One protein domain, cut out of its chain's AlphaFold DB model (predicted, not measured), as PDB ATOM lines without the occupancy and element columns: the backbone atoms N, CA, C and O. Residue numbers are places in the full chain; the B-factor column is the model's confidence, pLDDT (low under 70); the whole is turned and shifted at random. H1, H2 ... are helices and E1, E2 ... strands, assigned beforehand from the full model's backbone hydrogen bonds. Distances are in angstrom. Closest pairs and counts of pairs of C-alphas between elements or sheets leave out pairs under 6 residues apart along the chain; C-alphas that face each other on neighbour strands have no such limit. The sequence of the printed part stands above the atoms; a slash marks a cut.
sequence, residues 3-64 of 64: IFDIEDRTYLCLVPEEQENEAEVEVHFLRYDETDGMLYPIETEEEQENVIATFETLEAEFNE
ATOM      1  N   ILE A   3      -1.978 -38.081  35.322       91.06
ATOM      2  CA  ILE A   3      -1.602 -37.279  34.151       91.06
ATOM      3  C   ILE A   3      -0.271 -36.612  34.470       91.06
ATOM      4  O   ILE A   3      -0.116 -36.070  35.565       91.06
ATOM      5  N   PHE A   4       0.674 -36.673  33.541       91.94
ATOM      6  CA  PHE A   4       1.986 -36.059  33.692       91.94
ATOM      7  C   PHE A   4       2.529 -35.597  32.346       91.94
ATOM      8  O   PHE A   4       2.168 -36.126  31.293       91.94
ATOM      9  N   ASP A   5       3.414 -34.611  32.401       91.12
ATOM     10  CA  ASP A   5       4.026 -34.003  31.230       91.12
ATOM     11  C   ASP A   5       5.489 -34.429  31.125       91.12
ATOM     12  O   ASP A   5       6.249 -34.351  32.092       91.12
ATOM     13  N   ILE A   6       5.884 -34.870  29.933       90.25
ATOM     14  CA  ILE A   6       7.278 -35.129  29.575       90.25
ATOM     15  C   ILE A   6       7.624 -34.184  28.437       90.25
ATOM     16  O   ILE A   6       7.120 -34.318  27.320       90.25
ATOM     17  N   GLU A   7       8.507 -33.238  28.738       86.88
ATOM     18  CA  GLU A   7       8.933 -32.187  27.816       86.88
ATOM     19  C   GLU A   7       7.741 -31.377  27.272       86.88
ATOM     20  O   GLU A   7       7.211 -30.529  27.982       86.88
ATOM     21  N   ASP A   8       7.330 -31.637  26.028       86.44
ATOM     22  CA  ASP A   8       6.267 -30.927  25.294       86.44
ATOM     23  C   ASP A   8       5.060 -31.847  25.014       86.44
ATOM     24  O   ASP A   8       4.267 -31.614  24.103       86.44
ATOM     25  N   ARG A   9       4.960 -32.972  25.733       89.88
ATOM     26  CA  ARG A   9       3.926 -33.989  25.525       89.88
ATOM     27  C   ARG A   9       3.287 -34.394  26.846       89.88
ATOM     28  O   ARG A   9       3.978 -34.762  27.794       89.88
ATOM     29  N   THR A  10       1.962 -34.419  26.859       92.94
ATOM     30  CA  THR A  10       1.168 -34.886  27.994       92.94
ATOM     31  C   THR A  10       0.858 -36.372  27.846       92.94
ATOM     32  O   THR A  10       0.464 -36.838  26.773       92.94
ATOM     33  N   TYR A  11       0.992 -37.122  28.935       93.81
ATOM     34  CA  TYR A  11       0.707 -38.552  28.996       93.81
ATOM     35  C   TYR A  11      -0.279 -38.874  30.115       93.81
ATOM     36  O   TYR A  11      -0.324 -38.214  31.156       93.81
ATOM     37  N   LEU A  12      -1.081 -39.912  29.889       92.94
ATOM     38  CA  LEU A  12      -2.013 -40.466  30.858       92.94
ATOM     39  C   LEU A  12      -1.604 -41.886  31.218       92.94
ATOM     40  O   LEU A  12      -1.401 -42.722  30.338       92.94
ATOM     41  N   CYS A  13      -1.582 -42.156  32.519       90.88
ATOM     42  CA  CYS A  13      -1.502 -43.490  33.088       90.88
ATOM     43  C   CYS A  13      -2.895 -43.932  33.556       90.88
ATOM     44  O   CYS A  13      -3.544 -43.294  34.404       90.88
ATOM     45  N   LEU A  14      -3.359 -45.034  32.972       88.94
ATOM     46  CA  LEU A  14      -4.626 -45.679  33.275       88.94
ATOM     47  C   LEU A  14      -4.359 -46.967  34.049       88.94
ATOM     48  O   LEU A  14      -3.668 -47.857  33.563       88.94
ATOM     49  N   VAL A  15      -4.957 -47.058  35.233       86.00
ATOM     50  CA  VAL A  15      -4.971 -48.268  36.056       86.00
ATOM     51  C   VAL A  15      -6.399 -48.808  36.014       86.00
ATOM     52  O   VAL A  15      -7.311 -48.064  36.398       86.00
ATOM     53  N   PRO A  16      -6.640 -50.025  35.501       84.31
ATOM     54  CA  PRO A  16      -7.979 -50.599  35.471       84.31
ATOM     55  C   PRO A  16      -8.536 -50.798  36.888       84.31
ATOM     56  O   PRO A  16      -7.870 -51.370  37.748       84.31
ATOM     57  N   GLU A  17      -9.777 -50.357  37.130       81.75
ATOM     58  CA  GLU A  17     -10.419 -50.423  38.461       81.75
ATOM     59  C   GLU A  17     -10.592 -51.863  38.973       81.75
ATOM     60  O   GLU A  17     -10.622 -52.106  40.176       81.75
ATOM     61  N   GLU A  18     -10.664 -52.836  38.064       80.38
ATOM     62  CA  GLU A  18     -10.792 -54.261  38.393       80.38
ATOM     63  C   GLU A  18      -9.590 -54.801  39.190       80.38
ATOM     64  O   GLU A  18      -9.730 -55.805  39.888       80.38
ATOM     65  N   GLN A  19      -8.449 -54.105  39.141       79.38
ATOM     66  CA  GLN A  19      -7.183 -54.518  39.748       79.38
ATOM     67  C   GLN A  19      -6.907 -53.830  41.097       79.38
ATOM     68  O   GLN A  19      -5.846 -54.021  41.681       79.38
ATOM     69  N   GLU A  20      -7.857 -53.057  41.647       69.12
ATOM     70  CA  GLU A  20      -7.663 -52.283  42.892       69.12
ATOM     71  C   GLU A  20      -7.231 -53.146  44.100       69.12
ATOM     72  O   GLU A  20      -6.599 -52.654  45.032       69.12
ATOM     73  N   ASN A  21      -7.551 -54.446  44.090       73.75
ATOM     74  CA  ASN A  21      -7.208 -55.391  45.162       73.75
ATOM     75  C   ASN A  21      -6.034 -56.325  44.809       73.75
ATOM     76  O   ASN A  21      -5.763 -57.270  45.558       73.75
ATOM     77  N   GLU A  22      -5.365 -56.108  43.676       78.50
ATOM     78  CA  GLU A  22      -4.218 -56.909  43.251       78.50
ATOM     79  C   GLU A  22      -2.909 -56.363  43.831       78.50
ATOM     80  O   GLU A  22      -2.754 -55.171  44.085       78.50
ATOM     81  N   ALA A  23      -1.960 -57.267  44.090       70.81
ATOM     82  CA  ALA A  23      -0.649 -56.895  44.623       70.81
ATOM     83  C   ALA A  23       0.242 -56.218  43.568       70.81
ATOM     84  O   ALA A  23       1.151 -55.472  43.925       70.81
ATOM     85  N   GLU A  24      -0.023 -56.480  42.289       74.31
ATOM     86  CA  GLU A  24       0.632 -55.870  41.138       74.31
ATOM     87  C   GLU A  24      -0.473 -55.423  40.180       74.31
ATOM     88  O   GLU A  24      -1.342 -56.224  39.840       74.31
ATOM     89  N   VAL A  25      -0.453 -54.151  39.781       82.06
ATOM     90  CA  VAL A  25      -1.429 -53.584  38.844       82.06
ATOM     91  C   VAL A  25      -0.779 -53.372  37.483       82.06
ATOM     92  O   VAL A  25       0.317 -52.821  37.383       82.06
ATOM     93  N   GLU A  26      -1.457 -53.796  36.424       83.75
ATOM     94  CA  GLU A  26      -1.070 -53.471  35.058       83.75
ATOM     95  C   GLU A  26      -1.517 -52.044  34.732       83.75
ATOM     96  O   GLU A  26      -2.687 -51.683  34.880       83.75
ATOM     97  N   VAL A  27      -0.571 -51.224  34.277       86.88
ATOM     98  CA  VAL A  27      -0.823 -49.837  33.894       86.88
ATOM     99  C   VAL A  27      -0.719 -49.668  32.384       86.88
ATOM    100  O   VAL A  27       0.154 -50.242  31.730       86.88
ATOM    101  N   HIS A  28      -1.601 -48.850  31.819       90.00
ATOM    102  CA  HIS A  28      -1.575 -48.490  30.406       90.00
ATOM    103  C   HIS A  28      -1.225 -47.017  30.231       90.00
ATOM    104  O   HIS A  28      -1.818 -46.151  30.875       90.00
ATOM    105  N   PHE A  29      -0.314 -46.735  29.301       92.25
ATOM    106  CA  PHE A  29       0.105 -45.378  28.973       92.25
ATOM    107  C   PHE A  29      -0.446 -44.932  27.620       92.25
ATOM    108  O   PHE A  29      -0.362 -45.659  26.629       92.25
ATOM    109  N   LEU A  30      -0.995 -43.718  27.579       94.25
ATOM    110  CA  LEU A  30      -1.504 -43.072  26.368       94.25
ATOM    111  C   LEU A  30      -0.973 -41.641  26.277       94.25
ATOM    112  O   LEU A  30      -0.893 -40.941  27.283       94.25
ATOM    113  N   ARG A  31      -0.661 -41.187  25.064       94.31
ATOM    114  CA  ARG A  31      -0.296 -39.797  24.777       94.31
ATOM    115  C   ARG A  31      -1.558 -38.970  24.563       94.31
ATOM    116  O   ARG A  31      -2.405 -39.347  23.755       94.31
ATOM    117  N   TYR A  32      -1.673 -37.843  25.245       93.38
ATOM    118  CA  TYR A  32      -2.735 -36.870  25.021       93.38
ATOM    119  C   TYR A  32      -2.262 -35.783  24.069       93.38
ATOM    120  O   TYR A  32      -1.204 -35.186  24.262       93.38
ATOM    121  N   ASP A  33      -3.047 -35.544  23.025       91.75
ATOM    122  CA  ASP A  33      -2.824 -34.442  22.102       91.75
ATOM    123  C   ASP A  33      -3.786 -33.302  22.440       91.75
ATOM    124  O   ASP A  33      -4.992 -33.404  22.208       91.75
ATOM    125  N   GLU A  34      -3.261 -32.209  22.991       87.19
ATOM    126  CA  GLU A  34      -4.067 -31.048  23.384       87.19
ATOM    127  C   GLU A  34      -4.695 -30.315  22.188       87.19
ATOM    128  O   GLU A  34      -5.659 -29.567  22.357       87.19
ATOM    129  N   THR A  35      -4.168 -30.521  20.976       89.69
ATOM    130  CA  THR A  35      -4.639 -29.829  19.768       89.69
ATOM    131  C   THR A  35      -5.997 -30.362  19.324       89.69
ATOM    132  O   THR A  35      -6.866 -29.578  18.941       89.69
ATOM    133  N   ASP A  36      -6.177 -31.684  19.371       93.56
ATOM    134  CA  ASP A  36      -7.429 -32.360  18.996       93.56
ATOM    135  C   ASP A  36      -8.230 -32.861  20.215       93.56
ATOM    136  O   ASP A  36      -9.409 -33.194  20.100       93.56
ATOM    137  N   GLY A  37      -7.618 -32.886  21.402       89.88
ATOM    138  CA  GLY A  37      -8.226 -33.394  22.634       89.88
ATOM    139  C   GLY A  37      -8.376 -34.917  22.660       89.88
ATOM    140  O   GLY A  37      -9.278 -35.432  23.323       89.88
ATOM    141  N   MET A  38      -7.525 -35.640  21.924       93.31
ATOM    142  CA  MET A  38      -7.603 -37.095  21.744       93.31
ATOM    143  C   MET A  38      -6.431 -37.837  22.388       93.31
ATOM    144  O   MET A  38      -5.353 -37.284  22.602       93.31
ATOM    145  N   LEU A  39      -6.654 -39.125  22.672       92.62
ATOM    146  CA  LEU A  39      -5.652 -40.044  23.213       92.62
ATOM    147  C   LEU A  39      -5.113 -40.966  22.119       92.62
ATOM    148  O   LEU A  39      -5.883 -41.569  21.368       92.62
ATOM    149  N   TYR A  40      -3.795 -41.120  22.086       93.62
ATOM    150  CA  TYR A  40      -3.075 -41.961  21.142       93.62
ATOM    151  C   TYR A  40      -2.248 -43.014  21.883       93.62
ATOM    152  O   TYR A  40      -1.676 -42.713  22.934       93.62
ATOM    153  N   PRO A  41      -2.160 -44.246  21.357       93.44
ATOM    154  CA  PRO A  41      -1.230 -45.230  21.888       93.44
ATOM    155  C   PRO A  41       0.212 -44.768  21.670       93.44
ATOM    156  O   PRO A  41       0.510 -44.059  20.707       93.44
ATOM    157  N   ILE A  42       1.105 -45.199  22.555       91.50
ATOM    158  CA  ILE A  42       2.543 -45.044  22.348       91.50
ATOM    159  C   ILE A  42       2.972 -46.042  21.265       91.50
ATOM    160  O   ILE A  42       2.712 -47.239  21.381       91.50
ATOM    161  N   GLU A  43       3.597 -45.548  20.197       89.81
ATOM    162  CA  GLU A  43       3.950 -46.366  19.024       89.81
ATOM    163  C   GLU A  43       5.411 -46.839  19.027       89.81
ATOM    164  O   GLU A  43       5.775 -47.698  18.221       89.81
ATOM    165  N   THR A  44       6.260 -46.285  19.900       92.25
ATOM    166  CA  THR A  44       7.706 -46.555  19.904       92.25
ATOM    167  C   THR A  44       8.205 -47.021  21.269       92.25
ATOM    168  O   THR A  44       7.763 -46.521  22.301       92.25
ATOM    169  N   GLU A  45       9.149 -47.969  21.264       93.00
ATOM    170  CA  GLU A  45       9.769 -48.505  22.486       93.00
ATOM    171  C   GLU A  45      10.505 -47.411  23.272       93.00
ATOM    172  O   GLU A  45      10.334 -47.318  24.480       93.00
ATOM    173  N   GLU A  46      11.239 -46.526  22.588       92.00
ATOM    174  CA  GLU A  46      11.961 -45.409  23.222       92.00
ATOM    175  C   GLU A  46      11.013 -44.469  23.985       92.00
ATOM    176  O   GLU A  46      11.288 -44.075  25.119       92.00
ATOM    177  N   GLU A  47       9.867 -44.131  23.386       91.38
ATOM    178  CA  GLU A  47       8.852 -43.305  24.044       91.38
ATOM    179  C   GLU A  47       8.253 -44.032  25.249       91.38
ATOM    180  O   GLU A  47       8.081 -43.432  26.308       91.38
ATOM    181  N   GLN A  48       7.995 -45.333  25.118       91.31
ATOM    182  CA  GLN A  48       7.475 -46.145  26.211       91.31
ATOM    183  C   GLN A  48       8.459 -46.218  27.386       91.31
ATOM    184  O   GLN A  48       8.049 -46.013  28.526       91.31
ATOM    185  N   GLU A  49       9.746 -46.463  27.127       92.75
ATOM    186  CA  GLU A  49      10.784 -46.491  28.164       92.75
ATOM    187  C   GLU A  49      10.879 -45.150  28.902       92.75
ATOM    188  O   GLU A  49      10.948 -45.124  30.131       92.75
ATOM    189  N   ASN A  50      10.817 -44.030  28.176       92.75
ATOM    190  CA  ASN A  50      10.883 -42.697  28.773       92.75
ATOM    191  C   ASN A  50       9.662 -42.394  29.665       92.75
ATOM    192  O   ASN A  50       9.789 -41.852  30.768       92.75
ATOM    193  N   VAL A  51       8.471 -42.786  29.204       92.62
ATOM    194  CA  VAL A  51       7.219 -42.633  29.952       92.62
ATOM    195  C   VAL A  51       7.239 -43.458  31.238       92.62
ATOM    196  O   VAL A  51       6.894 -42.934  32.296       92.62
ATOM    197  N   ILE A  52       7.697 -44.711  31.167       90.94
ATOM    198  CA  ILE A  52       7.822 -45.593  32.335       90.94
ATOM    199  C   ILE A  52       8.830 -45.022  33.333       90.94
ATOM    200  O   ILE A  52       8.488 -44.852  34.499       90.94
ATOM    201  N   ALA A  53      10.031 -44.652  32.882       92.56
ATOM    202  CA  ALA A  53      11.073 -44.121  33.761       92.56
ATOM    203  C   ALA A  53      10.629 -42.839  34.487       92.56
ATOM    204  O   ALA A  53      10.908 -42.651  35.676       92.56
ATOM    205  N   THR A  54       9.905 -41.961  33.785       91.94
ATOM    206  CA  THR A  54       9.332 -40.753  34.388       91.94
ATOM    207  C   THR A  54       8.254 -41.110  35.405       91.94
ATOM    208  O   THR A  54       8.266 -40.580  36.513       91.94
ATOM    209  N   PHE A  55       7.343 -42.021  35.059       90.69
ATOM    210  CA  PHE A  55       6.283 -42.460  35.963       90.69
ATOM    211  C   PHE A  55       6.845 -43.091  37.244       90.69
ATOM    212  O   PHE A  55       6.416 -42.713  38.327       90.69
ATOM    213  N   GLU A  56       7.835 -43.983  37.141       89.19
ATOM    214  CA  GLU A  56       8.489 -44.601  38.304       89.19
ATOM    215  C   GLU A  56       9.182 -43.566  39.198       89.19
ATOM    216  O   GLU A  56       9.136 -43.674  40.424       89.19
ATOM    217  N   THR A  57       9.792 -42.539  38.597       90.94
ATOM    218  CA  THR A  57      10.395 -41.427  39.346       90.94
ATOM    219  C   THR A  57       9.327 -40.644  40.109       90.94
ATOM    220  O   THR A  57       9.474 -40.425  41.309       90.94
ATOM    221  N   LEU A  58       8.230 -40.281  39.441       87.50
ATOM    222  CA  LEU A  58       7.124 -39.548  40.055       87.50
ATOM    223  C   LEU A  58       6.456 -40.362  41.171       87.50
ATOM    224  O   LEU A  58       6.242 -39.840  42.257       87.50
ATOM    225  N   GLU A  59       6.151 -41.640  40.938       85.00
ATOM    226  CA  GLU A  59       5.589 -42.543  41.954       85.00
ATOM    227  C   GLU A  59       6.489 -42.642  43.189       85.00
ATOM    228  O   GLU A  59       5.987 -42.598  44.312       85.00
ATOM    229  N   ALA A  60       7.809 -42.740  42.998       86.25
ATOM    230  CA  ALA A  60       8.756 -42.739  44.105       86.25
ATOM    231  C   ALA A  60       8.709 -41.419  44.893       86.25
ATOM    232  O   ALA A  60       8.679 -41.454  46.119       86.25
ATOM    233  N   GLU A  61       8.632 -40.273  44.207       86.19
ATOM    234  CA  GLU A  61       8.509 -38.956  44.848       86.19
ATOM    235  C   GLU A  61       7.169 -38.764  45.582       86.19
ATOM    236  O   GLU A  61       7.121 -38.075  46.600       86.19
ATOM    237  N   PHE A  62       6.074 -39.353  45.088       77.06
ATOM    238  CA  PHE A  62       4.747 -39.236  45.706       77.06
ATOM    239  C   PHE A  62       4.511 -40.207  46.873       77.06
ATOM    240  O   PHE A  62       3.647 -39.929  47.708       77.06
ATOM    241  N   ASN A  63       5.249 -41.321  46.938       68.94
ATOM    242  CA  ASN A  63       5.120 -42.351  47.978       68.94
ATOM    243  C   ASN A  63       6.192 -42.280  49.095       68.94
ATOM    244  O   ASN A  63       6.212 -43.170  49.952       68.94
ATOM    245  N   GLU A  64       7.058 -41.256  49.119       52.50
ATOM    246  CA  GLU A  64       7.939 -40.926  50.267       52.50
ATOM    247  C   GLU A  64       7.200 -40.221  51.421       52.50
ATOM    248  O   GLU A  64       7.480 -40.573  52.596       52.50
TER     249      GLU A  64
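This is residues 3 to 64 of the 64 residues of the protein "DUF1292 domain-containing protein" of Ammoniphilus sp. CFH 90114 (UniProt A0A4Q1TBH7). A strongly twisted four-stranded sheet has one long helix, H1, packed slantwise over one face, mainly by E1, while its other face is bare. The hairpin of E2 and E3 is drawn out into a long loop, residues 15 to 27, and the last residues, 59 to 64, stick out at the end of H1. The printed part has 62 residues, with four named strands and then one named helix, E1 E2 E3 E4 H1; the antiparallel sheet has the order E1 - E2 - E3 - E4, and the class is mixed. It is only just compact, close to loose, with a radius of gyration of the C-alphas of 12.5 A and spans of 36 by 25 by 20 A.

Find C-alpha 3 at (-1.602, -37.279, 34.151), where E1, residues 3 to 6, begins; it is 10.2 A long. E2, residues 9 to 14, and E3, residues 28 to 33, each measure 16.4 A. E4, residues 38 to 41, measures 10.3 A. H1, residues 45 to 62, runs 25.5 A to C-alpha 62 at (4.747, -39.236, 45.706).

The strands form a meander, each the antiparallel neighbour of the one before. Look for N 4 and O 11 at 3.0 A between E1 and E2, N 12 and O 30 at 2.8 A between E2 and E3, and N 31 and O 40 at 2.8 A between E3 and E4. H1 is on the sheet at a height of 9.4 A, over E1 and only just over E2, with 3 C-alphas. Its closest C-alphas to E1 are Val 51 and Ile 6, 7.5 A apart. On the local plane H1 and E1 stand at 57 degrees, only just slantwise. Every O i to N i+4 pair in H1 is within hydrogen-bond range.

The two farthest C-alphas, Ala 23 and Thr 35, are 37.0 A apart. The printed part has no cut, and E2 to E3 is the long link. Residues 20, 63 and 64 have pLDDT under 70.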